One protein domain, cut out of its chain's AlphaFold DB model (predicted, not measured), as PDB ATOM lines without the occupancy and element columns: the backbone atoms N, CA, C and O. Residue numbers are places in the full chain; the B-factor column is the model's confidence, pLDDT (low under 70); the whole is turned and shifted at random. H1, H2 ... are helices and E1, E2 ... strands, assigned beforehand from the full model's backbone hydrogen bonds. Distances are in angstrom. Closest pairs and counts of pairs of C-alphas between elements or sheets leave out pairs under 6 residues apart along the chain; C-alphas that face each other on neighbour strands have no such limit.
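AT A GLANCE: This is residues 410 to 596 of the 597 residues of an uncharacterized protein of Thiotrichaceae bacterium IS1 (UniProt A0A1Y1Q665). A long helix, H5, runs through the middle of a flattened body; the helical hairpin H1 and H2 packs on it through H1, making a three-helix bundle, while the small helical hairpin H3 and H4 packs on H2 through H4. Two small two-stranded sheets complete it: E1 and E2 beside H5, and the hairpin E3 and E4 by the start of H1; between E2 and E3 runs a long loop, whose residues 557 to 564 stick out. The printed part has 187 residues, with six named helices and four named strands in the order H1 H2 H3 H4 H5 E1 H6 E2 E3 E4; both sheets are antiparallel, and the class is mostly helix. The whole is compact, with a radius of gyration of the C-alphas of 18.2 A, and its spans of 53 by 49 by 27 A make it only just flat.

IN THESE COORDINATES: H1, residues 411 to 426, begins at C-alpha 411 (-60.001, 12.352, -23.167) and is 22.6 A long. H2 is residues 432 to 451, 28.6 A; H3 is residues 463 to 473, 16.3 A; H4 is residues 490 to 495. H5, residues 498 to 520, is 32.4 A long and ends at C-alpha 520 (-54.766, 20.464, -18.069). E1 is residues 528 to 531, H6 residues 542 to 545, E2 residues 549 to 552 and E3 residues 580 to 583. E4, residues 586 to 592, is 19.4 A long and ends at C-alpha 592 (-49.496, 16.236, -32.861).

HOW THE PARTS SIT: In the bundle H1 H2 H5, H1 touches H5 at a shallow tilt of 30 degrees, opposite ways, closest at the C-alphas of Ile 418 and Arg 512, 5.4 A. With residues 420 to 424 alone H1 touches H2, closest at Ile 424 and Phe 439, C-alphas 5.7 A apart. H2 touches H4, closest at the C-alphas of Arg 436 and Trp 494, 5.9 A. H4 touches H3, closest at the C-alphas of Lys 463 and Val 490, 5.3 A. H6 is close to H5 but not clearly touching, with the C-alphas of Glu 500 and Gly 544 5.8 A apart. The closest C-alphas of H5 and E2 are those of Ser 510 and Met 550, 6.2 A; of H1 and E4, those of Glu 411 and Thr 587, 5.6 A. E1 and E2 have N 529 and O 551 within hydrogen-bond range at 2.9 A, and E3 and E4 have N 581 and O 588 at 2.8 A. In H1, H2, H4 and H5 every O i to N i+4 pair is within hydrogen-bond range, in H3 6 of 7; H6 is too short for such a pair.

THE WHOLE: The C-alphas farthest apart, of Pro 454 and Gly 561, are 58.6 A apart. The printed part has no cut; the links H2 to H3, H3 to H4 and E2 to E3 are long. The mean pLDDT of the printed part is 85.3, with residues 453 to 454, 457 to 461, 463, 475 and 554 to 567 under 70.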
ATOM      1  N   ILE A 410     -59.965  10.372 -27.628       91.44
ATOM      2  CA  ILE A 410     -60.895  10.787 -26.570       91.44
ATOM      3  C   ILE A 410     -60.111  11.049 -25.281       91.44
ATOM      4  O   ILE A 410     -59.123  10.367 -25.005       91.44
ATOM      5  N   GLU A 411     -60.592  11.982 -24.464       93.19
ATOM      6  CA  GLU A 411     -60.001  12.352 -23.167       93.19
ATOM      7  C   GLU A 411     -59.634  11.137 -22.300       93.19
ATOM      8  O   GLU A 411     -58.505  11.009 -21.834       93.19
ATOM      9  N   GLN A 412     -60.549  10.167 -22.193       89.81
ATOM     10  CA  GLN A 412     -60.336   8.940 -21.419       89.81
ATOM     11  C   GLN A 412     -59.128   8.123 -21.892       89.81
ATOM     12  O   GLN A 412     -58.518   7.419 -21.090       89.81
ATOM     13  N   HIS A 413     -58.801   8.162 -23.186       88.38
ATOM     14  CA  HIS A 413     -57.623   7.473 -23.704       88.38
ATOM     15  C   HIS A 413     -56.352   8.217 -23.294       88.38
ATOM     16  O   HIS A 413     -55.416   7.569 -22.840       88.38
ATOM     17  N   ILE A 414     -56.332   9.549 -23.377       92.81
ATOM     18  CA  ILE A 414     -55.185  10.359 -22.931       92.81
ATOM     19  C   ILE A 414     -54.931  10.136 -21.437       92.81
ATOM     20  O   ILE A 414     -53.798   9.879 -21.044       92.81
ATOM     21  N   ASP A 415     -55.984  10.131 -20.619       92.62
ATOM     22  CA  ASP A 415     -55.901   9.839 -19.184       92.62
ATOM     23  C   ASP A 415     -55.280   8.474 -18.877       92.62
ATOM     24  O   ASP A 415     -54.486   8.341 -17.941       92.62
ATOM     25  N   ARG A 416     -55.647   7.438 -19.643       88.56
ATOM     26  CA  ARG A 416     -55.046   6.103 -19.501       88.56
ATOM     27  C   ARG A 416     -53.559   6.141 -19.835       88.56
ATOM     28  O   ARG A 416     -52.766   5.673 -19.022       88.56
ATOM     29  N   TRP A 417     -53.180   6.799 -20.931       88.62
ATOM     30  CA  TRP A 417     -51.774   6.993 -21.292       88.62
ATOM     31  C   TRP A 417     -50.996   7.761 -20.224       88.62
ATOM     32  O   TRP A 417     -49.901   7.346 -19.855       88.62
ATOM     33  N   ILE A 418     -51.554   8.831 -19.659       93.19
ATOM     34  CA  ILE A 418     -50.915   9.572 -18.563       93.19
ATOM     35  C   ILE A 418     -50.679   8.654 -17.357       93.19
ATOM     36  O   ILE A 418     -49.558   8.592 -16.845       93.19
ATOM     37  N   LYS A 419     -51.700   7.902 -16.924       91.38
ATOM     38  CA  LYS A 419     -51.600   6.965 -15.788       91.38
ATOM     39  C   LYS A 419     -50.577   5.863 -16.040       91.38
ATOM     40  O   LYS A 419     -49.807   5.530 -15.138       91.38
ATOM     41  N   LEU A 420     -50.532   5.332 -17.255       85.75
ATOM     42  CA  LEU A 420     -49.530   4.355 -17.651       85.75
ATOM     43  C   LEU A 420     -48.122   4.937 -17.564       85.75
ATOM     44  O   LEU A 420     -47.263   4.400 -16.864       85.75
ATOM     45  N   LEU A 421     -47.870   6.029 -18.288       90.38
ATOM     46  CA  LEU A 421     -46.546   6.640 -18.355       90.38
ATOM     47  C   LEU A 421     -46.109   7.109 -16.957       90.38
ATOM     48  O   LEU A 421     -44.917   7.111 -16.648       90.38
ATOM     49  N   ALA A 422     -47.055   7.439 -16.066       92.44
ATOM     50  CA  ALA A 422     -46.796   7.673 -14.648       92.44
ATOM     51  C   ALA A 422     -46.252   6.426 -13.934       92.44
ATOM     52  O   ALA A 422     -45.216   6.526 -13.282       92.44
ATOM     53  N   ARG A 423     -46.881   5.254 -14.092       90.69
ATOM     54  CA  ARG A 423     -46.377   3.992 -13.516       90.69
ATOM     55  C   ARG A 423     -44.993   3.642 -14.067       90.69
ATOM     56  O   ARG A 423     -44.087   3.347 -13.292       90.69
ATOM     57  N   ILE A 424     -44.798   3.761 -15.384       87.25
ATOM     58  CA  ILE A 424     -43.508   3.463 -16.028       87.25
ATOM     59  C   ILE A 424     -42.420   4.425 -15.530       87.25
ATOM     60  O   ILE A 424     -41.333   3.999 -15.155       87.25
ATOM     61  N   SER A 425     -42.703   5.727 -15.458       88.25
ATOM     62  CA  SER A 425     -41.734   6.721 -14.964       88.25
ATOM     63  C   SER A 425     -41.393   6.573 -13.475       88.25
ATOM     64  O   SER A 425     -40.307   6.983 -13.062       88.25
ATOM     65  N   GLN A 426     -42.266   5.968 -12.664       89.06
ATOM     66  CA  GLN A 426     -41.990   5.662 -11.255       89.06
ATOM     67  C   GLN A 426     -41.000   4.502 -11.072       89.06
ATOM     68  O   GLN A 426     -40.335   4.445 -10.036       89.06
ATOM     69  N   ALA A 427     -40.780   3.669 -12.099       86.00
ATOM     70  CA  ALA A 427     -39.761   2.613 -12.106       86.00
ATOM     71  C   ALA A 427     -38.307   3.146 -12.084       86.00
ATOM     72  O   ALA A 427     -37.356   2.401 -12.279       86.00
ATOM     73  N   ARG A 428     -38.091   4.447 -11.849       82.00
ATOM     74  CA  ARG A 428     -36.764   5.065 -11.688       82.00
ATOM     75  C   ARG A 428     -36.064   4.713 -10.375       82.00
ATOM     76  O   ARG A 428     -34.850   4.898 -10.282       82.00
ATOM     77  N   GLY A 429     -36.796   4.251  -9.363       82.62
ATOM     78  CA  GLY A 429     -36.221   3.795  -8.097       82.62
ATOM     79  C   GLY A 429     -35.716   2.351  -8.174       82.62
ATOM     80  O   GLY A 429     -36.292   1.529  -8.873       82.62
ATOM     81  N   GLY A 430     -34.658   2.023  -7.430       89.75
ATOM     82  CA  GLY A 430     -34.194   0.640  -7.260       89.75
ATOM     83  C   GLY A 430     -33.052   0.205  -8.182       89.75
ATOM     84  O   GLY A 430     -32.390   1.016  -8.832       89.75
ATOM     85  N   SER A 431     -32.774  -1.101  -8.176       94.75
ATOM     86  CA  SER A 431     -31.724  -1.704  -9.001       94.75
ATOM     87  C   SER A 431     -32.119  -1.687 -10.478       94.75
ATOM     88  O   SER A 431     -33.297  -1.806 -10.805       94.75
ATOM     89  N   VAL A 432     -31.139  -1.600 -11.386       94.75
ATOM     90  CA  VAL A 432     -31.376  -1.616 -12.847       94.75
ATOM     91  C   VAL A 432     -32.243  -2.807 -13.267       94.75
ATOM     92  O   VAL A 432     -33.132  -2.662 -14.098       94.75
ATOM     93  N   GLN A 433     -32.026  -3.971 -12.654       94.56
ATOM     94  CA  GLN A 433     -32.814  -5.171 -12.907       94.56
ATOM     95  C   GLN A 433     -34.300  -4.979 -12.571       94.56
ATOM     96  O   GLN A 433     -35.151  -5.308 -13.393       94.56
ATOM     97  N   LYS A 434     -34.606  -4.376 -11.415       92.81
ATOM     98  CA  LYS A 434     -35.987  -4.092 -11.015       92.81
ATOM     99  C   LYS A 434     -36.649  -3.076 -11.951       92.81
ATOM    100  O   LYS A 434     -37.790  -3.274 -12.345       92.81
ATOM    101  N   LYS A 435     -35.907  -2.052 -12.392       93.75
ATOM    102  CA  LYS A 435     -36.406  -1.090 -13.391       93.75
ATOM    103  C   LYS A 435     -36.822  -1.781 -14.693       93.75
ATOM    104  O   LYS A 435     -37.849  -1.436 -15.264       93.75
ATOM    105  N   ARG A 436     -36.020  -2.743 -15.169       93.62
ATOM    106  CA  ARG A 436     -36.304  -3.520 -16.391       93.62
ATOM    107  C   ARG A 436     -37.546  -4.393 -16.228       93.62
ATOM    108  O   ARG A 436     -38.381  -4.402 -17.125       93.62
ATOM    109  N   GLU A 437     -37.654  -5.090 -15.095       90.94
ATOM    110  CA  GLU A 437     -38.827  -5.897 -14.726       90.94
ATOM    111  C   GLU A 437     -40.100  -5.054 -14.776       90.94
ATOM    112  O   GLU A 437     -40.997  -5.348 -15.565       90.94
ATOM    113  N   ASP A 438     -40.121  -3.962 -14.009       89.88
ATOM    114  CA  ASP A 438     -41.285  -3.085 -13.897       89.88
ATOM    115  C   ASP A 438     -41.641  -2.462 -15.253       89.88
ATOM    116  O   ASP A 438     -42.808  -2.401 -15.627       89.88
ATOM    117  N   PHE A 439     -40.644  -2.039 -16.036       90.62
ATOM    118  CA  PHE A 439     -40.879  -1.457 -17.358       90.62
ATOM    119  C   PHE A 439     -41.554  -2.440 -18.321       90.62
ATOM    120  O   PHE A 439     -42.519  -2.077 -18.993       90.62
ATOM    121  N   VAL A 440     -41.044  -3.674 -18.414       88.38
ATOM    122  CA  VAL A 440     -41.575  -4.692 -19.335       88.38
ATOM    123  C   VAL A 440     -42.970  -5.139 -18.904       88.38
ATOM    124  O   VAL A 440     -43.854  -5.239 -19.752       88.38
ATOM    125  N   GLU A 441     -43.176  -5.376 -17.607       88.06
ATOM    126  CA  GLU A 441     -44.476  -5.772 -17.056       88.06
ATOM    127  C   GLU A 441     -45.547  -4.714 -17.350       88.06
ATOM    128  O   GLU A 441     -46.586  -5.033 -17.930       88.06
ATOM    129  N   LEU A 442     -45.253  -3.443 -17.056       88.38
ATOM    130  CA  LEU A 442     -46.173  -2.329 -17.295       88.38
ATOM    131  C   LEU A 442     -46.461  -2.100 -18.783       88.38
ATOM    132  O   LEU A 442     -47.591  -1.776 -19.146       88.38
ATOM    133  N   LEU A 443     -45.462  -2.272 -19.655       85.44
ATOM    134  CA  LEU A 443     -45.650  -2.141 -21.101       85.44
ATOM    135  C   LEU A 443     -46.585  -3.229 -21.649       85.44
ATOM    136  O   LEU A 443     -47.452  -2.934 -22.472       85.44
ATOM    137  N   ILE A 444     -46.424  -4.477 -21.194       84.50
ATOM    138  CA  ILE A 444     -47.292  -5.596 -21.588       84.50
ATOM    139  C   ILE A 444     -48.715  -5.380 -21.067       84.50
ATOM    140  O   ILE A 444     -49.663  -5.528 -21.839       84.50
ATOM    141  N   GLU A 445     -48.860  -5.005 -19.792       83.19
ATOM    142  CA  GLU A 445     -50.158  -4.712 -19.170       83.19
ATOM    143  C   GLU A 445     -50.924  -3.639 -19.962       83.19
ATOM    144  O   GLU A 445     -52.125  -3.781 -20.194       83.19
ATOM    145  N   GLU A 446     -50.239  -2.602 -20.457       78.31
ATOM    146  CA  GLU A 446     -50.900  -1.575 -21.263       78.31
ATOM    147  C   GLU A 446     -51.288  -2.056 -22.646       78.31
ATOM    148  O   GLU A 446     -52.410  -1.819 -23.084       78.31
ATOM    149  N   ILE A 447     -50.359  -2.679 -23.374       79.25
ATOM    150  CA  ILE A 447     -50.657  -3.136 -24.733       79.25
ATOM    151  C   ILE A 447     -51.850  -4.090 -24.670       79.25
ATOM    152  O   ILE A 447     -52.740  -4.008 -25.513       79.25
ATOM    153  N   GLN A 448     -51.938  -4.891 -23.607       80.62
ATOM    154  CA  GLN A 448     -53.123  -5.671 -23.296       80.62
ATOM    155  C   GLN A 448     -54.367  -4.806 -23.047       80.62
ATOM    156  O   GLN A 448     -55.423  -5.066 -23.624       80.62
ATOM    157  N   GLY A 449     -54.269  -3.773 -22.212       77.12
ATOM    158  CA  GLY A 449     -55.370  -2.847 -21.937       77.12
ATOM    159  C   GLY A 449     -55.884  -2.083 -23.167       77.12
ATOM    160  O   GLY A 449     -57.083  -1.808 -23.256       77.12
ATOM    161  N   VAL A 450     -55.006  -1.755 -24.121       75.06
ATOM    162  CA  VAL A 450     -55.345  -1.041 -25.366       75.06
ATOM    163  C   VAL A 450     -55.901  -1.986 -26.426       75.06
ATOM    164  O   VAL A 450     -56.892  -1.651 -27.077       75.06
ATOM    165  N   LEU A 451     -55.278  -3.150 -26.620       76.56
ATOM    166  CA  LEU A 451     -55.715  -4.117 -27.629       76.56
ATOM    167  C   LEU A 451     -56.966  -4.891 -27.198       76.56
ATOM    168  O   LEU A 451     -57.721  -5.332 -28.064       76.56
ATOM    169  N   GLY A 452     -57.224  -4.981 -25.892       76.25
ATOM    170  CA  GLY A 452     -58.353  -5.720 -25.343       76.25
ATOM    171  C   GLY A 452     -58.178  -7.229 -25.497       76.25
ATOM    172  O   GLY A 452     -57.061  -7.738 -25.572       76.25
ATOM    173  N   ASP A 453     -59.290  -7.956 -25.512       62.50
ATOM    174  CA  ASP A 453     -59.283  -9.415 -25.602       62.50
ATOM    175  C   ASP A 453     -58.940  -9.932 -27.015       62.50
ATOM    176  O   ASP A 453     -59.276  -9.291 -28.016       62.50
ATOM    177  N   PRO A 454     -58.334 -11.131 -27.127       66.50
ATOM    178  CA  PRO A 454     -57.940 -12.026 -26.036       66.50
ATOM    179  C   PRO A 454     -56.691 -11.541 -25.282       66.50
ATOM    180  O   PRO A 454     -55.875 -10.817 -25.858       66.50
ATOM    181  N   PRO A 455     -56.491 -11.980 -24.024       70.50
ATOM    182  CA  PRO A 455     -55.266 -11.710 -23.297       70.50
ATOM    183  C   PRO A 455     -54.053 -12.195 -24.083       70.50
ATOM    184  O   PRO A 455     -53.926 -13.365 -24.448       70.50
ATOM    185  N   ILE A 456     -53.147 -11.265 -24.323       71.75
ATOM    186  CA  ILE A 456     -51.809 -11.460 -24.821       71.75
ATOM    187  C   ILE A 456     -51.106 -12.377 -23.818       71.75
ATOM    188  O   ILE A 456     -50.692 -11.963 -22.734       71.75
ATOM    189  N   SER A 457     -50.992 -13.655 -24.174       64.00
ATOM    190  CA  SER A 457     -50.258 -14.653 -23.395       64.00
ATOM    191  C   SER A 457     -48.755 -14.449 -23.588       64.00
ATOM    192  O   SER A 457     -48.055 -15.272 -24.171       64.00
ATOM    193  N   LEU A 458     -48.250 -13.300 -23.148       64.38
ATOM    194  CA  LEU A 458     -46.820 -13.053 -23.090       64.38
ATOM    195  C   LEU A 458     -46.312 -13.544 -21.750       64.38
ATOM    196  O   LEU A 458     -46.507 -12.920 -20.711       64.38
ATOM    197  N   THR A 459     -45.614 -14.672 -21.780       63.28
ATOM    198  CA  THR A 459     -44.656 -14.941 -20.712       63.28
ATOM    199  C   THR A 459     -43.458 -14.011 -20.905       63.28
ATOM    200  O   THR A 459     -43.096 -13.689 -22.035       63.28
ATOM    201  N   VAL A 460     -42.793 -13.613 -19.818       57.78
ATOM    202  CA  VAL A 460     -41.564 -12.785 -19.846       57.78
ATOM    203  C   VAL A 460     -40.471 -13.373 -20.766       57.78
ATOM    204  O   VAL A 460     -39.575 -12.667 -21.230       57.78
ATOM    205  N   ASN A 461     -40.564 -14.669 -21.075       62.88
ATOM    206  CA  ASN A 461     -39.636 -15.388 -21.936       62.88
ATOM    207  C   ASN A 461     -39.922 -15.225 -23.440       62.88
ATOM    208  O   ASN A 461     -39.015 -15.456 -24.241       62.88
ATOM    209  N   ASP A 462     -41.125 -14.803 -23.841       70.19
ATOM    210  CA  ASP A 462     -41.516 -14.703 -25.252       70.19
ATOM    211  C   ASP A 462     -41.178 -13.326 -25.850       70.19
ATOM    212  O   ASP A 462     -42.027 -12.496 -26.189       70.19
ATOM    213  N   LYS A 463     -39.869 -13.062 -25.936       67.50
ATOM    214  CA  LYS A 463     -39.297 -11.768 -26.352       67.50
ATOM    215  C   LYS A 463     -39.675 -11.362 -27.783       67.50
ATOM    216  O   LYS A 463     -39.617 -10.177 -28.108       67.50
ATOM    217  N   THR A 464     -40.037 -12.322 -28.632       72.94
ATOM    218  CA  THR A 464     -40.424 -12.109 -30.035       72.94
ATOM    219  C   THR A 464     -41.904 -11.794 -30.198       72.94
ATOM    220  O   THR A 464     -42.251 -10.954 -31.027       72.94
ATOM    221  N   ALA A 465     -42.772 -12.406 -29.391       73.44
ATOM    222  CA  ALA A 465     -44.210 -12.231 -29.535       73.44
ATOM    223  C   ALA A 465     -44.655 -10.784 -29.269       73.44
ATOM    224  O   ALA A 465     -45.485 -10.270 -30.019       73.44
ATOM    225  N   LEU A 466     -44.061 -10.077 -28.291       74.31
ATOM    226  CA  LEU A 466     -44.422  -8.674 -28.044       74.31
ATOM    227  C   LEU A 466     -44.083  -7.786 -29.243       74.31
ATOM    228  O   LEU A 466     -44.890  -6.949 -29.633       74.31
ATOM    229  N   GLN A 467     -42.912  -7.991 -29.850       76.88
ATOM    230  CA  GLN A 467     -42.499  -7.242 -31.035       76.88
ATOM    231  C   GLN A 467     -43.461  -7.493 -32.199       76.88
ATOM    232  O   GLN A 467     -43.907  -6.546 -32.839       76.88
ATOM    233  N   THR A 468     -43.845  -8.749 -32.434       81.06
ATOM    234  CA  THR A 468     -44.818  -9.100 -33.478       81.06
ATOM    235  C   THR A 468     -46.188  -8.476 -33.218       81.06
ATOM    236  O   THR A 468     -46.830  -8.002 -34.154       81.06
ATOM    237  N   ILE A 469     -46.640  -8.434 -31.961       79.00
ATOM    238  CA  ILE A 469     -47.892  -7.769 -31.578       79.00
ATOM    239  C   ILE A 469     -47.781  -6.264 -31.837       79.00
ATOM    240  O   ILE A 469     -48.632  -5.695 -32.517       79.00
ATOM    241  N   LEU A 470     -46.711  -5.625 -31.371       77.12
ATOM    242  CA  LEU A 470     -46.466  -4.202 -31.593       77.12
ATOM    243  C   LEU A 470     -46.412  -3.855 -33.079       77.12
ATOM    244  O   LEU A 470     -47.028  -2.882 -33.490       77.12
ATOM    245  N   GLU A 471     -45.738  -4.657 -33.902       79.06
ATOM    246  CA  GLU A 471     -45.664  -4.454 -35.352       79.06
ATOM    247  C   GLU A 471     -47.025  -4.638 -36.026       79.06
ATOM    248  O   GLU A 471     -47.428  -3.808 -36.842       79.06
ATOM    249  N   ARG A 472     -47.772  -5.679 -35.640       79.31
ATOM    250  CA  ARG A 472     -49.114  -5.957 -36.170       79.31
ATOM    251  C   ARG A 472     -50.125  -4.875 -35.797       79.31
ATOM    252  O   ARG A 472     -51.046  -4.610 -36.567       79.31
ATOM    253  N   HIS A 473     -49.957  -4.265 -34.629       76.56
ATOM    254  CA  HIS A 473     -50.883  -3.285 -34.072       76.56
ATOM    255  C   HIS A 473     -50.324  -1.856 -34.059       76.56
ATOM    256  O   HIS A 473     -50.953  -0.954 -33.510       76.56
ATOM    257  N   LYS A 474     -49.187  -1.599 -34.714       77.12
ATOM    258  CA  LYS A 474     -48.541  -0.278 -34.723       77.12
ATOM    259  C   LYS A 474     -49.457   0.822 -35.255       77.12
ATOM    260  O   LYS A 474     -49.423   1.935 -34.757       77.12
ATOM    261  N   SER A 475     -50.302   0.497 -36.235       69.62
ATOM    262  CA  SER A 475     -51.272   1.431 -36.826       69.62
ATOM    263  C   SER A 475     -52.406   1.838 -35.878       69.62
ATOM    264  O   SER A 475     -53.199   2.712 -36.209       69.62
ATOM    265  N   VAL A 476     -52.538   1.134 -34.757       71.94
ATOM    266  CA  VAL A 476     -53.637   1.239 -33.793       71.94
ATOM    267  C   VAL A 476     -53.217   2.012 -32.561       71.94
ATOM    268  O   VAL A 476     -54.004   2.755 -31.975       71.94
ATOM    269  N   LEU A 477     -51.977   1.773 -32.138       81.19
ATOM    270  CA  LEU A 477     -51.428   2.387 -30.954       81.19
ATOM    271  C   LEU A 477     -51.255   3.882 -31.225       81.19
ATOM    272  O   LEU A 477     -50.741   4.250 -32.284       81.19
ATOM    273  N   PRO A 478     -51.667   4.749 -30.290       81.00
ATOM    274  CA  PRO A 478     -51.465   6.177 -30.414       81.00
ATOM    275  C   PRO A 478     -50.010   6.528 -30.159       81.00
ATOM    276  O   PRO A 478     -49.630   6.993 -29.090       81.00
ATOM    277  N   MET A 479     -49.190   6.227 -31.156       83.25
ATOM    278  CA  MET A 479     -47.745   6.266 -31.092       83.25
ATOM    279  C   MET A 479     -47.199   6.809 -32.396       83.25
ATOM    280  O   MET A 479     -47.780   6.637 -33.471       83.25
ATOM    281  N   ARG A 480     -46.038   7.444 -32.304       87.69
ATOM    282  CA  ARG A 480     -45.359   7.943 -33.495       87.69
ATOM    283  C   ARG A 480     -44.695   6.821 -34.273       87.69
ATOM    284  O   ARG A 480     -44.175   5.859 -33.706       87.69
ATOM    285  N   GLU A 481     -44.642   6.977 -35.593       82.19
ATOM    286  CA  GLU A 481     -44.070   5.964 -36.482       82.19
ATOM    287  C   GLU A 481     -42.613   5.630 -36.119       82.19
ATOM    288  O   GLU A 481     -42.203   4.470 -36.176       82.19
ATOM    289  N   GLN A 482     -41.851   6.625 -35.666       85.12
ATOM    290  CA  GLN A 482     -40.475   6.476 -35.188       85.12
ATOM    291  C   GLN A 482     -40.387   6.615 -33.661       85.12
ATOM    292  O   GLN A 482     -39.556   7.355 -33.138       85.12
ATOM    293  N   SER A 483     -41.280   5.939 -32.934       87.31
ATOM    294  CA  SER A 483     -41.295   5.957 -31.470       87.31
ATOM    295  C   SER A 483     -39.972   5.429 -30.884       87.31
ATOM    296  O   SER A 483     -39.579   4.289 -31.163       87.31
ATOM    297  N   PRO A 484     -39.288   6.209 -30.025       88.88
ATOM    298  CA  PRO A 484     -38.157   5.737 -29.248       88.88
ATOM    299  C   PRO A 484     -38.499   4.617 -28.282       88.88
ATOM    300  O   PRO A 484     -37.596   3.875 -27.914       88.88
ATOM    301  N   LEU A 485     -39.761   4.500 -27.871       86.00
ATOM    302  CA  LEU A 485     -40.226   3.406 -27.036       86.00
ATOM    303  C   LEU A 485     -40.278   2.105 -27.847       86.00
ATOM    304  O   LEU A 485     -39.687   1.108 -27.442       86.00
ATOM    305  N   LEU A 486     -40.889   2.138 -29.037       82.88
ATOM    306  CA  LEU A 486     -41.088   0.941 -29.868       82.88
ATOM    307  C   LEU A 486     -39.858   0.482 -30.651       82.88
ATOM    308  O   LEU A 486     -39.879  -0.601 -31.233       82.88
ATOM    309  N   GLN A 487     -38.781   1.271 -30.705       87.06
ATOM    310  CA  GLN A 487     -37.542   0.774 -31.313       87.06
ATOM    311  C   GLN A 487     -36.860  -0.302 -30.452       87.06
ATOM    312  O   GLN A 487     -35.999  -1.006 -30.979       87.06
ATOM    313  N   TYR A 488     -37.201  -0.436 -29.165       89.31
ATOM    314  CA  TYR A 488     -36.652  -1.464 -28.282       89.31
ATOM    315  C   TYR A 488     -37.557  -2.692 -28.240       89.31
ATOM    316  O   TYR A 488     -38.732  -2.607 -27.901       89.31
ATOM    317  N   SER A 489     -36.975  -3.856 -28.517       87.56
ATOM    318  CA  SER A 489     -37.601  -5.129 -28.180       87.56
ATOM    319  C   SER A 489     -37.520  -5.372 -26.671       87.56
ATOM    320  O   SER A 489     -36.674  -4.802 -25.975       87.56
ATOM    321  N   VAL A 490     -38.326  -6.306 -26.163       86.81
ATOM    322  CA  VAL A 490     -38.210  -6.781 -24.771       86.81
ATOM    323  C   VAL A 490     -36.783  -7.247 -24.477       86.81
ATOM    324  O   VAL A 490     -36.232  -6.947 -23.422       86.81
ATOM    325  N   ALA A 491     -36.153  -7.948 -25.428       88.56
ATOM    326  CA  ALA A 491     -34.770  -8.395 -25.310       88.56
ATOM    327  C   ALA A 491     -33.798  -7.225 -25.117       88.56
ATOM    328  O   ALA A 491     -32.938  -7.302 -24.239       88.56
ATOM    329  N   ASP A 492     -33.971  -6.156 -25.900       92.50
ATOM    330  CA  ASP A 492     -33.134  -4.965 -25.794       92.50
ATOM    331  C   ASP A 492     -33.259  -4.362 -24.396       92.50
ATOM    332  O   ASP A 492     -32.237  -4.174 -23.747       92.50
ATOM    333  N   ILE A 493     -34.483  -4.171 -23.885       92.38
ATOM    334  CA  ILE A 493     -34.735  -3.586 -22.553       92.38
ATOM    335  C   ILE A 493     -34.035  -4.391 -21.449       92.38
ATOM    336  O   ILE A 493     -33.389  -3.818 -20.571       92.38
ATOM    337  N   TRP A 494     -34.079  -5.726 -21.514       91.50
ATOM    338  CA  TRP A 494     -33.405  -6.590 -20.536       91.50
ATOM    339  C   TRP A 494     -31.882  -6.465 -20.536       91.50
ATOM    340  O   TRP A 494     -31.246  -6.686 -19.504       91.50
ATOM    341  N   THR A 495     -31.299  -6.154 -21.690       94.06
ATOM    342  CA  THR A 495     -29.843  -6.080 -21.875       94.06
ATOM    343  C   THR A 495     -29.303  -4.654 -21.919       94.06
ATOM    344  O   THR A 495     -28.089  -4.485 -21.861       94.06
ATOM    345  N   MET A 496     -30.168  -3.636 -21.993       95.44
ATOM    346  CA  MET A 496     -29.745  -2.249 -22.181       95.44
ATOM    347  C   MET A 496     -29.005  -1.720 -20.960       95.44
ATOM    348  O   MET A 496     -29.374  -2.017 -19.821       95.44
ATOM    349  N   GLU A 497     -27.995  -0.891 -21.186       96.81
ATOM    350  CA  GLU A 497     -27.237  -0.271 -20.104       96.81
ATOM    351  C   GLU A 497     -28.132   0.575 -19.194       96.81
ATOM    352  O   GLU A 497     -29.103   1.194 -19.638       96.81
ATOM    353  N   GLY A 498     -27.801   0.625 -17.899       95.94
ATOM    354  CA  GLY A 498     -28.623   1.326 -16.905       95.94
ATOM    355  C   GLY A 498     -28.837   2.805 -17.243       95.94
ATOM    356  O   GLY A 498     -29.957   3.299 -17.145       95.94
ATOM    357  N   CYS A 499     -27.796   3.485 -17.736       96.44
ATOM    358  CA  CYS A 499     -27.902   4.875 -18.187       96.44
ATOM    359  C   CYS A 499     -28.778   5.036 -19.439       96.44
ATOM    360  O   CYS A 499     -29.457   6.049 -19.576       96.44
ATOM    361  N   GLU A 500     -28.819   4.051 -20.340       96.50
ATOM    362  CA  GLU A 500     -29.709   4.075 -21.508       96.50
ATOM    363  C   GLU A 500     -31.172   3.894 -21.089       96.50
ATOM    364  O   GLU A 500     -32.043   4.619 -21.575       96.50
ATOM    365  N   LEU A 501     -31.433   2.992 -20.135       96.31
ATOM    366  CA  LEU A 501     -32.759   2.809 -19.538       96.31
ATOM    367  C   LEU A 501     -33.236   4.081 -18.829       96.31
ATOM    368  O   LEU A 501     -34.379   4.491 -19.007       96.31
ATOM    369  N   ASP A 502     -32.360   4.743 -18.072       95.62
ATOM    370  CA  ASP A 502     -32.698   5.997 -17.393       95.62
ATOM    371  C   ASP A 502     -33.052   7.116 -18.391       95.62
ATOM    372  O   ASP A 502     -34.011   7.858 -18.161       95.62
ATOM    373  N   ARG A 503     -32.364   7.192 -19.541       96.00
ATOM    374  CA  ARG A 503     -32.719   8.118 -20.634       96.00
ATOM    375  C   ARG A 503     -34.060   7.779 -21.277       96.00
ATOM    376  O   ARG A 503     -34.842   8.685 -21.560       96.00
ATOM    377  N   LEU A 504     -34.362   6.496 -21.480       95.69
ATOM    378  CA  LEU A 504     -35.672   6.069 -21.980       95.69
ATOM    379  C   LEU A 504     -36.792   6.439 -20.993       95.69
ATOM    380  O   LEU A 504     -37.816   6.985 -21.398       95.69
ATOM    381  N   LEU A 505     -36.574   6.225 -19.692       94.88
ATOM    382  CA  LEU A 505     -37.502   6.622 -18.628       94.88
ATOM    383  C   LEU A 505     -37.669   8.148 -18.533       94.88
ATOM    384  O   LEU A 505     -38.757   8.636 -18.225       94.88
ATOM    385  N   GLU A 506     -36.616   8.934 -18.771       95.00
ATOM    386  CA  GLU A 506     -36.700  10.394 -18.941       95.00
ATOM    387  C   GLU A 506     -37.527  10.807 -20.131       95.00
ATOM    388  O   GLU A 506     -38.421  11.638 -19.973       95.00
ATOM    389  N   TRP A 507     -37.318  10.171 -21.269       95.19
ATOM    390  CA  TRP A 507     -38.129  10.432 -22.438       95.19
ATOM    391  C   TRP A 507     -39.624  10.136 -22.190       95.19
ATOM    392  O   TRP A 507     -40.469  10.998 -22.436       95.19
ATOM    393  N   VAL A 508     -39.944   8.981 -21.591       94.25
ATOM    394  CA  VAL A 508     -41.311   8.604 -21.168       94.25
ATOM    395  C   VAL A 508     -41.919   9.636 -20.213       94.25
ATOM    396  O   VAL A 508     -43.075  10.032 -20.369       94.25
ATOM    397  N   THR A 509     -41.135  10.113 -19.242       94.88
ATOM    398  CA  THR A 509     -41.575  11.150 -18.293       94.88
ATOM    399  C   THR A 509     -41.903  12.457 -19.015       94.88
ATOM    400  O   THR A 509     -42.911  13.092 -18.713       94.88
ATOM    401  N   SER A 510     -41.082  12.859 -19.986       95.19
ATOM    402  CA  SER A 510     -41.313  14.083 -20.755       95.19
ATOM    403  C   SER A 510     -42.572  14.007 -21.617       95.19
ATOM    404  O   SER A 510     -43.313  14.986 -21.666       95.19
ATOM    405  N   ILE A 511     -42.860  12.856 -22.236       95.12
ATOM    406  CA  ILE A 511     -44.116  12.647 -22.973       95.12
ATOM    407  C   ILE A 511     -45.321  12.717 -22.039       95.12
ATOM    408  O   ILE A 511     -46.275  13.432 -22.340       95.12
ATOM    409  N   ARG A 512     -45.261  12.070 -20.868       95.38
ATOM    410  CA  ARG A 512     -46.322  12.193 -19.857       95.38
ATOM    411  C   ARG A 512     -46.596  13.658 -19.518       95.38
ATOM    412  O   ARG A 512     -47.742  14.084 -19.565       95.38
ATOM    413  N   ASN A 513     -45.545  14.430 -19.239       95.38
ATOM    414  CA  ASN A 513     -45.671  15.845 -18.897       95.38
ATOM    415  C   ASN A 513     -46.264  16.674 -20.054       95.38
ATOM    416  O   ASN A 513     -46.965  17.653 -19.808       95.38
ATOM    417  N   VAL A 514     -45.985  16.315 -21.314       95.69
ATOM    418  CA  VAL A 514     -46.632  16.928 -22.488       95.69
ATOM    419  C   VAL A 514     -48.130  16.632 -22.480       95.69
ATOM    420  O   VAL A 514     -48.920  17.570 -22.557       95.69
ATOM    421  N   LEU A 515     -48.528  15.368 -22.321       96.25
ATOM    422  CA  LEU A 515     -49.940  14.973 -22.296       96.25
ATOM    423  C   LEU A 515     -50.700  15.604 -21.118       96.25
ATOM    424  O   LEU A 515     -51.802  16.110 -21.310       96.25
ATOM    425  N   GLU A 516     -50.098  15.652 -19.926       96.44
ATOM    426  CA  GLU A 516     -50.659  16.329 -18.746       96.44
ATOM    427  C   GLU A 516     -50.901  17.821 -19.007       96.44
ATOM    428  O   GLU A 516     -51.945  18.350 -18.627       96.44
ATOM    429  N   LYS A 517     -49.972  18.505 -19.694       95.44
ATOM    430  CA  LYS A 517     -50.142  19.917 -20.073       95.44
ATOM    431  C   LYS A 517     -51.236  20.107 -21.118       95.44
ATOM    432  O   LYS A 517     -52.029  21.030 -20.972       95.44
ATOM    433  N   VAL A 518     -51.302  19.250 -22.140       96.06
ATOM    434  CA  VAL A 518     -52.369  19.320 -23.153       96.06
ATOM    435  C   VAL A 518     -53.741  19.117 -22.510       96.06
ATOM    436  O   VAL A 518     -54.684  19.834 -22.831       96.06
ATOM    437  N   LEU A 519     -53.859  18.160 -21.590       96.44
ATOM    438  CA  LEU A 519     -55.115  17.879 -20.907       96.44
ATOM    439  C   LEU A 519     -55.497  18.996 -19.922       96.44
ATOM    440  O   LEU A 519     -56.643  19.439 -19.913       96.44
ATOM    441  N   GLY A 520     -54.539  19.462 -19.113       96.44
ATOM    442  CA  GLY A 520     -54.766  20.464 -18.069       96.44
ATOM    443  C   GLY A 520     -54.833  21.912 -18.561       96.44
ATOM    444  O   GLY A 520     -55.347  22.775 -17.852       96.44
ATOM    445  N   SER A 521     -54.304  22.212 -19.747       96.19
ATOM    446  CA  SER A 521     -54.301  23.555 -20.342       96.19
ATOM    447  C   SER A 521     -54.377  23.469 -21.873       96.19
ATOM    448  O   SER A 521     -53.416  23.816 -22.567       96.19
ATOM    449  N   PRO A 522     -55.504  22.979 -22.422       96.69
ATOM    450  CA  PRO A 522     -55.638  22.672 -23.844       96.69
ATOM    451  C   PRO A 522     -55.519  23.894 -24.762       96.69
ATOM    452  O   PRO A 522     -55.317  23.714 -25.956       96.69
ATOM    453  N   GLU A 523     -55.644  25.114 -24.242       95.88
ATOM    454  CA  GLU A 523     -55.491  26.384 -24.961       95.88
ATOM    455  C   GLU A 523     -54.036  26.871 -25.092       95.88
ATOM    456  O   GLU A 523     -53.757  27.847 -25.799       95.88
ATOM    457  N   LEU A 524     -53.097  26.229 -24.389       93.69
ATOM    458  CA  LEU A 524     -51.689  26.617 -24.373       93.69
ATOM    459  C   LEU A 524     -50.893  25.787 -25.370       93.69
ATOM    460  O   LEU A 524     -50.914  24.561 -25.335       93.69
ATOM    461  N   LYS A 525     -50.128  26.461 -26.225       92.25
ATOM    462  CA  LYS A 525     -49.227  25.828 -27.181       92.25
ATOM    463  C   LYS A 525     -48.126  25.089 -26.432       92.25
ATOM    464  O   LYS A 525     -47.408  25.667 -25.613       92.25
ATOM    465  N   ILE A 526     -47.960  23.811 -26.752       92.19
ATOM    466  CA  ILE A 526     -46.867  23.010 -26.210       92.19
ATOM    467  C   ILE A 526     -45.663  23.115 -27.138       92.19
ATOM    468  O   ILE A 526     -45.746  22.795 -28.320       92.19
ATOM    469  N   SER A 527     -44.528  23.542 -26.586       89.31
ATOM    470  CA  SER A 527     -43.253  23.592 -27.292       89.31
ATOM    471  C   SER A 527     -42.159  22.887 -26.494       89.31
ATOM    472  O   SER A 527     -42.040  23.005 -25.267       89.31
ATOM    473  N   PHE A 528     -41.347  22.114 -27.204       91.81
ATOM    474  CA  PHE A 528     -40.155  21.474 -26.670       91.81
ATOM    475  C   PHE A 528     -39.117  21.320 -27.775       91.81
ATOM    476  O   PHE A 528     -39.444  21.280 -28.959       91.81
ATOM    477  N   GLU A 529     -37.861  21.194 -27.371       91.25
ATOM    478  CA  GLU A 529     -36.763  20.856 -28.270       91.25
ATOM    479  C   GLU A 529     -36.255  19.453 -27.990       91.25
ATOM    480  O   GLU A 529     -36.197  19.009 -26.843       91.25
ATOM    481  N   LEU A 530     -35.833  18.776 -29.051       93.06
ATOM    482  CA  LEU A 530     -35.110  17.519 -28.962       93.06
ATOM    483  C   LEU A 530     -33.611  17.817 -28.989       93.06
ATOM    484  O   LEU A 530     -33.076  18.233 -30.014       93.06
ATOM    485  N   LYS A 531     -32.933  17.612 -27.859       94.94
ATOM    486  CA  LYS A 531     -31.485  17.816 -27.717       94.94
ATOM    487  C   LYS A 531     -30.758  16.494 -27.575       94.94
ATOM    488  O   LYS A 531     -31.311  15.507 -27.094       94.94
ATOM    489  N   ASP A 532     -29.501  16.486 -27.985       95.50
ATOM    490  CA  ASP A 532     -28.600  15.401 -27.632       95.50
ATOM    491  C   ASP A 532     -28.299  15.413 -26.134       95.50
ATOM    492  O   ASP A 532     -28.225  16.466 -25.495       95.50
ATOM    493  N   TYR A 533     -28.133  14.217 -25.582       94.69
ATOM    494  CA  TYR A 533     -27.624  14.036 -24.232       94.69
ATOM    495  C   TYR A 533     -26.148  14.438 -24.176       94.69
ATOM    496  O   TYR A 533     -25.364  14.046 -25.040       94.69
ATOM    497  N   THR A 534     -25.772  15.236 -23.176       93.31
ATOM    498  CA  THR A 534     -24.394  15.735 -23.009       93.31
ATOM    499  C   THR A 534     -23.522  14.807 -22.175       93.31
ATOM    500  O   THR A 534     -22.300  14.882 -22.245       93.31
ATOM    501  N   ASP A 535     -24.142  13.983 -21.337       92.12
ATOM    502  CA  ASP A 535     -23.476  12.961 -20.545       92.12
ATOM    503  C   ASP A 535     -23.071  11.769 -21.427       92.12
ATOM    504  O   ASP A 535     -23.738  11.426 -22.406       92.12
ATOM    505  N   GLU A 536     -21.962  11.117 -21.087       93.81
ATOM    506  CA  GLU A 536     -21.534   9.891 -21.756       93.81
ATOM    507  C   GLU A 536     -22.204   8.682 -21.093       93.81
ATOM    508  O   GLU A 536     -22.113   8.493 -19.882       93.81
ATOM    509  N   CYS A 537     -22.861   7.840 -21.891       95.69
ATOM    510  CA  CYS A 537     -23.377   6.545 -21.451       95.69
ATOM    511  C   CYS A 537     -22.537   5.453 -22.119       95.69
ATOM    512  O   CYS A 537     -22.726   5.124 -23.294       95.69
ATOM    513  N   LEU A 538     -21.538   4.953 -21.387       95.06
ATOM    514  CA  LEU A 538     -20.649   3.897 -21.871       95.06
ATOM    515  C   LEU A 538     -21.466   2.633 -22.166       95.06
ATOM    516  O   LEU A 538     -22.273   2.217 -21.346       95.06
ATOM    517  N   GLY A 539     -21.255   2.033 -23.340       93.31
ATOM    518  CA  GLY A 539     -21.992   0.837 -23.768       93.31
ATOM    519  C   GLY A 539     -23.358   1.107 -24.408       93.31
ATOM    520  O   GLY A 539     -24.047   0.158 -24.765       93.31
ATOM    521  N   MET A 540     -23.734   2.375 -24.611       95.56
ATOM    522  CA  MET A 540     -25.002   2.738 -25.244       95.56
ATOM    523  C   MET A 540     -25.144   2.168 -26.661       95.56
ATOM    524  O   MET A 540     -24.265   2.330 -27.522       95.56
ATOM    525  N   THR A 541     -26.296   1.557 -26.918       96.56
ATOM    526  CA  THR A 541     -26.646   1.007 -28.227       96.56
ATOM    527  C   THR A 541     -26.876   2.115 -29.259       96.56
ATOM    528  O   THR A 541     -27.077   3.286 -28.930       96.56
ATOM    529  N   ASP A 542     -26.914   1.766 -30.546       95.50
ATOM    530  CA  ASP A 542     -27.274   2.738 -31.588       95.50
ATOM    531  C   ASP A 542     -28.729   3.224 -31.467       95.50
ATOM    532  O   ASP A 542     -29.040   4.333 -31.902       95.50
ATOM    533  N   LYS A 543     -29.619   2.435 -30.840       95.00
ATOM    534  CA  LYS A 543     -30.984   2.860 -30.479       95.00
ATOM    535  C   LYS A 543     -30.936   3.922 -29.378       95.00
ATOM    536  O   LYS A 543     -31.581   4.965 -29.516       95.00
ATOM    537  N   GLY A 544     -30.096   3.701 -28.367       95.12
ATOM    538  CA  GLY A 544     -29.818   4.637 -27.280       95.12
ATOM    539  C   GLY A 544     -29.262   5.971 -27.762       95.12
ATOM    540  O   GLY A 544     -29.740   7.021 -27.342       95.12
ATOM    541  N   LYS A 545     -28.329   5.958 -28.721       94.75
ATOM    542  CA  LYS A 545     -27.759   7.186 -29.314       94.75
ATOM    543  C   LYS A 545     -28.788   8.028 -30.075       94.75
ATOM    544  O   LYS A 545     -28.585   9.225 -30.252       94.75
ATOM    545  N   ARG A 546     -29.879   7.417 -30.548       94.31
ATOM    546  CA  ARG A 546     -30.996   8.129 -31.191       94.31
ATOM    547  C   ARG A 546     -31.996   8.701 -30.188       94.31
ATOM    548  O   ARG A 546     -32.832   9.508 -30.593       94.31
ATOM    549  N   LEU A 547     -31.926   8.316 -28.908       94.75
ATOM    550  CA  LEU A 547     -32.741   8.936 -27.867       94.75
ATOM    551  C   LEU A 547     -32.346  10.402 -27.727       94.75
ATOM    552  O   LEU A 547     -31.208  10.730 -27.395       94.75
ATOM    553  N   LYS A 548     -33.310  11.286 -27.963       95.06
ATOM    554  CA  LYS A 548     -33.153  12.720 -27.746       95.06
ATOM    555  C   LYS A 548     -33.813  13.110 -26.435       95.06
ATOM    556  O   LYS A 548     -34.918  12.657 -26.128       95.06
ATOM    557  N   LYS A 549     -33.160  13.995 -25.694       94.94
ATOM    558  CA  LYS A 549     -33.722  14.631 -24.512       94.94
ATOM    559  C   LYS A 549     -34.780  15.641 -24.943       94.94
ATOM    560  O   LYS A 549     -34.483  16.555 -25.709       94.94
ATOM    561  N   MET A 550     -35.997  15.494 -24.433       93.81
ATOM    562  CA  MET A 550     -37.051  16.494 -24.592       93.81
ATOM    563  C   MET A 550     -36.856  17.598 -23.558       93.81
ATOM    564  O   MET A 550     -37.001  17.357 -22.360       93.81
ATOM    565  N   VAL A 551     -36.530  18.799 -24.023       91.12
ATOM    566  CA  VAL A 551     -36.361  19.985 -23.182       91.12
ATOM    567  C   VAL A 551     -37.557  20.897 -23.409       91.12
ATOM    568  O   VAL A 551     -37.672  21.528 -24.458       91.12
ATOM    569  N   SER A 552     -38.478  20.933 -22.443       84.56
ATOM    570  CA  SER A 552     -39.590  21.887 -22.459       84.56
ATOM    571  C   SER A 552     -39.082  23.303 -22.203       84.56
ATOM    572  O   SER A 552     -38.198  23.522 -21.370       84.56
ATOM    573  N   TYR A 553     -39.680  24.281 -22.875       76.44
ATOM    574  CA  TYR A 553     -39.422  25.677 -22.553       76.44
ATOM    575  C   TYR A 553     -40.141  26.094 -21.254       76.44
ATOM    576  O   TYR A 553     -41.281  25.670 -21.043       76.44
ATOM    577  N   PRO A 554     -39.514  26.916 -20.382       57.41
ATOM    578  CA  PRO A 554     -38.197  27.545 -20.497       57.41
ATOM    579  C   PRO A 554     -37.296  27.181 -19.306       57.41
ATOM    580  O   PRO A 554     -37.183  27.936 -18.346       57.41
ATOM    581  N   GLU A 555     -36.595  26.047 -19.353       48.06
ATOM    582  CA  GLU A 555     -35.488  25.819 -18.399       48.06
ATOM    583  C   GLU A 555     -34.205  26.587 -18.775       48.06
ATOM    584  O   GLU A 555     -33.211  26.578 -18.047       48.06
ATOM    585  N   GLY A 556     -34.220  27.321 -19.890       43.06
ATOM    586  CA  GLY A 556     -33.181  28.284 -20.221       43.06
ATOM    587  C   GLY A 556     -33.374  29.577 -19.437       43.06
ATOM    588  O   GLY A 556     -34.095  30.460 -19.883       43.06
ATOM    589  N   LYS A 557     -32.658  29.738 -18.316       44.75
ATOM    590  CA  LYS A 557     -32.149  31.070 -17.960       44.75
ATOM    591  C   LYS A 557     -31.513  31.634 -19.228       44.75
ATOM    592  O   LYS A 557     -30.573  31.018 -19.739       44.75
ATOM    593  N   ASP A 558     -32.016  32.759 -19.726       46.91
ATOM    594  CA  ASP A 558     -31.359  33.487 -20.802       46.91
ATOM    595  C   ASP A 558     -29.866  33.572 -20.489       46.91
ATOM    596  O   ASP A 558     -29.461  34.034 -19.413       46.91
ATOM    597  N   ARG A 559     -29.035  33.118 -21.430       47.84
ATOM    598  CA  ARG A 559     -27.628  33.507 -21.482       47.84
ATOM    599  C   ARG A 559     -27.598  35.014 -21.764       47.84
ATOM    600  O   ARG A 559     -27.421  35.429 -22.896       47.84
ATOM    601  N   GLY A 560     -27.826  35.809 -20.722       53.88
ATOM    602  CA  GLY A 560     -27.635  37.254 -20.682       53.88
ATOM    603  C   GLY A 560     -28.622  38.083 -21.504       53.88
ATOM    604  O   GLY A 560     -28.270  38.555 -22.577       53.88
ATOM    605  N   GLY A 561     -29.804  38.385 -20.956       50.75
ATOM    606  CA  GLY A 561     -30.572  39.546 -21.423       50.75
ATOM    607  C   GLY A 561     -32.081  39.447 -21.259       50.75
ATOM    608  O   GLY A 561     -32.773  39.172 -22.225       50.75
ATOM    609  N   LYS A 562     -32.571  39.806 -20.065       46.44
ATOM    610  CA  LYS A 562     -33.989  39.992 -19.700       46.44
ATOM    611  C   LYS A 562     -34.831  38.711 -19.708       46.44
ATOM    612  O   LYS A 562     -35.627  38.483 -20.607       46.44
ATOM    613  N   SER A 563     -34.758  38.013 -18.574       44.88
ATOM    614  CA  SER A 563     -35.759  37.066 -18.082       44.88
ATOM    615  C   SER A 563     -37.144  37.725 -18.009       44.88
ATOM    616  O   SER A 563     -37.556  38.238 -16.964       44.88
ATOM    617  N   GLY A 564     -37.840  37.775 -19.140       46.06
ATOM    618  CA  GLY A 564     -39.278  37.989 -19.182       46.06
ATOM    619  C   GLY A 564     -39.990  36.729 -18.687       46.06
ATOM    620  O   GLY A 564     -39.408  35.642 -18.740       46.06
ATOM    621  N   PRO A 565     -41.228  36.840 -18.177       44.44
ATOM    622  CA  PRO A 565     -42.011  35.667 -17.826       44.44
ATOM    623  C   PRO A 565     -42.071  34.751 -19.044       44.44
ATOM    624  O   PRO A 565     -42.303  35.222 -20.156       44.44
ATOM    625  N   SER A 566     -41.844  33.463 -18.809       54.09
ATOM    626  CA  SER A 566     -42.162  32.372 -19.717       54.09
ATOM    627  C   SER A 566     -43.570  32.579 -20.262       54.09
ATOM    628  O   SER A 566     -44.544  32.208 -19.602       54.09
ATOM    629  N   GLN A 567     -43.711  33.278 -21.386       58.25
ATOM    630  CA  GLN A 567     -45.029  33.555 -21.922       58.25
ATOM    631  C   GLN A 567     -45.551  32.211 -22.398       58.25
ATOM    632  O   GLN A 567     -45.078  31.670 -23.391       58.25
ATOM    633  N   LEU A 568     -46.465  31.648 -21.610       81.31
ATOM    634  CA  LEU A 568     -47.334  30.572 -22.037       81.31
ATOM    635  C   LEU A 568     -47.988  31.067 -23.329       81.31
ATOM    636  O   LEU A 568     -48.848  31.948 -23.299       81.31
ATOM    637  N   GLU A 569     -47.477  30.596 -24.463       88.38
ATOM    638  CA  GLU A 569     -47.968  31.001 -25.771       88.38
ATOM    639  C   GLU A 569     -49.337  30.347 -25.942       88.38
ATOM    640  O   GLU A 569     -49.470  29.129 -25.845       88.38
ATOM    641  N   ARG A 570     -50.383  31.148 -26.130       91.44
ATOM    642  CA  ARG A 570     -51.713  30.617 -26.433       91.44
ATOM    643  C   ARG A 570     -51.747  30.124 -27.874       91.44
ATOM    644  O   ARG A 570     -51.102  30.709 -28.741       91.44
ATOM    645  N   LEU A 571     -52.546  29.095 -28.140       91.50
ATOM    646  CA  LEU A 571     -52.789  28.615 -29.504       91.50
ATOM    647  C   LEU A 571     -53.474  29.671 -30.379       91.50
ATOM    648  O   LEU A 571     -53.322  29.658 -31.596       91.50
ATOM    649  N   GLY A 572     -54.191  30.619 -29.780       91.31
ATOM    650  CA  GLY A 572     -54.802  31.720 -30.507       91.31
ATOM    651  C   GLY A 572     -55.246  32.874 -29.610       91.31
ATOM    652  O   GLY A 572     -54.862  32.942 -28.439       91.31
ATOM    653  N   PRO A 573     -56.023  33.817 -30.167       91.06
ATOM    654  CA  PRO A 573     -56.446  35.028 -29.464       91.06
ATOM    655  C   PRO A 573     -57.387  34.762 -28.279       91.06
ATOM    656  O   PRO A 573     -57.415  35.555 -27.336       91.06
ATOM    657  N   ASP A 574     -58.139  33.659 -28.298       93.38
ATOM    658  CA  ASP A 574     -59.143  33.322 -27.287       93.38
ATOM    659  C   ASP A 574     -59.125  31.827 -26.906       93.38
ATOM    660  O   ASP A 574     -58.315  31.046 -27.404       93.38
ATOM    661  N   SER A 575     -60.007  31.432 -25.984       93.81
ATOM    662  CA  SER A 575     -60.105  30.065 -25.451       93.81
ATOM    663  C   SER A 575     -60.743  29.048 -26.403       93.81
ATOM    664  O   SER A 575     -60.839  27.875 -26.043       93.81
ATOM    665  N   ASN A 576     -61.221  29.467 -27.578       94.44
ATOM    666  CA  ASN A 576     -61.743  28.542 -28.585       94.44
ATOM    667  C   ASN A 576     -60.615  27.845 -29.346       94.44
ATOM    668  O   ASN A 576     -60.864  26.805 -29.942       94.44
ATOM    669  N   TYR A 577     -59.400  28.400 -29.321       94.62
ATOM    670  CA  TYR A 577     -58.200  27.801 -29.895       94.62
ATOM    671  C   TYR A 577     -57.604  26.824 -28.888       94.62
ATOM    672  O   TYR A 577     -56.916  27.233 -27.950       94.62
ATOM    673  N   ARG A 578     -57.898  25.537 -29.050       96.12
ATOM    674  CA  ARG A 578     -57.533  24.501 -28.088       96.12
ATOM    675  C   ARG A 578     -57.268  23.160 -28.763       96.12
ATOM    676  O   ARG A 578     -57.732  22.912 -29.863       96.12
ATOM    677  N   TYR A 579     -56.530  22.276 -28.098       96.81
ATOM    678  CA  TYR A 579     -56.313  20.909 -28.591       96.81
ATOM    679  C   TYR A 579     -57.556  20.020 -28.456       96.81
ATOM    680  O   TYR A 579     -57.695  19.058 -29.204       96.81
ATOM    681  N   GLY A 580     -58.421  20.297 -27.471       96.38
ATOM    682  CA  GLY A 580     -59.551  19.440 -27.107       96.38
ATOM    683  C   GLY A 580     -60.906  20.115 -27.287       96.38
ATOM    684  O   GLY A 580     -61.124  21.169 -26.701       96.38
ATOM    685  N   HIS A 581     -61.840  19.499 -28.008       94.31
ATOM    686  CA  HIS A 581     -63.182  20.016 -28.283       94.31
ATOM    687  C   HIS A 581     -64.264  19.063 -27.777       94.31
ATOM    688  O   HIS A 581     -64.177  17.847 -27.954       94.31
ATOM    689  N   THR A 582     -65.314  19.604 -27.157       90.56
ATOM    690  CA  THR A 582     -66.474  18.805 -26.757       90.56
ATOM    691  C   THR A 582     -67.296  18.444 -27.988       90.56
ATOM    692  O   THR A 582     -68.034  19.264 -28.514       90.56
ATOM    693  N   PHE A 583     -67.217  17.187 -28.399       84.31
ATOM    694  CA  PHE A 583     -67.992  16.614 -29.483       84.31
ATOM    695  C   PHE A 583     -69.008  15.626 -28.910       84.31
ATOM    696  O   PHE A 583     -68.666  14.523 -28.486       84.31
ATOM    697  N   ARG A 584     -70.290  16.007 -28.900       78.38
ATOM    698  CA  ARG A 584     -71.411  15.085 -28.627       78.38
ATOM    699  C   ARG A 584     -71.245  14.253 -27.349       78.38
ATOM    700  O   ARG A 584     -71.336  13.028 -27.379       78.38
ATOM    701  N   SER A 585     -71.041  14.936 -26.221       81.50
ATOM    702  CA  SER A 585     -70.826  14.380 -24.867       81.50
ATOM    703  C   SER A 585     -69.465  13.734 -24.585       81.50
ATOM    704  O   SER A 585     -69.240  13.286 -23.463       81.50
ATOM    705  N   VAL A 586     -68.539  13.730 -25.548       86.75
ATOM    706  CA  VAL A 586     -67.138  13.350 -25.316       86.75
ATOM    707  C   VAL A 586     -66.209  14.499 -25.686       86.75
ATOM    708  O   VAL A 586     -66.509  15.266 -26.593       86.75
ATOM    709  N   THR A 587     -65.073  14.634 -25.010       93.06
ATOM    710  CA  THR A 587     -64.024  15.568 -25.436       93.06
ATOM    711  C   THR A 587     -63.062  14.834 -26.366       93.06
ATOM    712  O   THR A 587     -62.453  13.834 -25.970       93.06
ATOM    713  N   LEU A 588     -62.953  15.304 -27.608       93.75
ATOM    714  CA  LEU A 588     -61.990  14.836 -28.603       93.75
ATOM    715  C   LEU A 588     -60.776  15.753 -28.602       93.75
ATOM    716  O   LEU A 588     -60.934  16.965 -28.593       93.75
ATOM    717  N   TYR A 589     -59.585  15.179 -28.653       96.69
ATOM    718  CA  TYR A 589     -58.317  15.885 -28.716       96.69
ATOM    719  C   TYR A 589     -57.602  15.565 -30.021       96.69
ATOM    720  O   TYR A 589     -57.491  14.393 -30.380       96.69
ATOM    721  N   TRP A 590     -57.075  16.594 -30.680       96.62
ATOM    722  CA  TRP A 590     -56.152  16.466 -31.804       96.62
ATOM    723  C   TRP A 590     -54.730  16.690 -31.308       96.62
ATOM    724  O   TRP A 590     -54.340  17.807 -30.974       96.62
ATOM    725  N   LEU A 591     -53.967  15.602 -31.200       96.38
ATOM    726  CA  LEU A 591     -52.601  15.634 -30.688       96.38
ATOM    727  C   LEU A 591     -51.609  15.513 -31.844       96.38
ATOM    728  O   LEU A 591     -51.669  14.513 -32.559       96.38
ATOM    729  N   PRO A 592     -50.662  16.451 -32.012       95.88
ATOM    730  CA  PRO A 592     -49.496  16.236 -32.861       95.88
ATOM    731  C   PRO A 592     -48.849  14.883 -32.580       95.88
ATOM    732  O   PRO A 592     -48.637  14.519 -31.422       95.88
ATOM    733  N   VAL A 593     -48.537  14.122 -33.632       94.50
ATOM    734  CA  VAL A 593     -47.969  12.773 -33.479       94.50
ATOM    735  C   VAL A 593     -46.645  12.807 -32.703       94.50
ATOM    736  O   VAL A 593     -46.325  11.857 -31.993       94.50
ATOM    737  N   GLU A 594     -45.886  13.907 -32.732       93.12
ATOM    738  CA  GLU A 594     -44.690  14.068 -31.896       93.12
ATOM    739  C   GLU A 594     -44.956  14.153 -30.384       93.12
ATOM    740  O   GLU A 594     -44.007  14.008 -29.610       93.12
ATOM    741  N   PHE A 595     -46.202  14.377 -29.954       95.00
ATOM    742  CA  PHE A 595     -46.597  14.366 -28.538       95.00
ATOM    743  C   PHE A 595     -46.873  12.948 -28.030       95.00
ATOM    744  O   PHE A 595     -47.074  12.760 -26.832       95.00
ATOM    745  N   LEU A 596     -46.898  11.964 -28.929       92.88
ATOM    746  CA  LEU A 596     -47.224  10.582 -28.618       92.88
ATOM    747  C   LEU A 596     -45.969   9.754 -28.276       92.88
ATOM    748  O   LEU A 596     -44.865  10.071 -28.746       92.88
TER     749      LEU A 596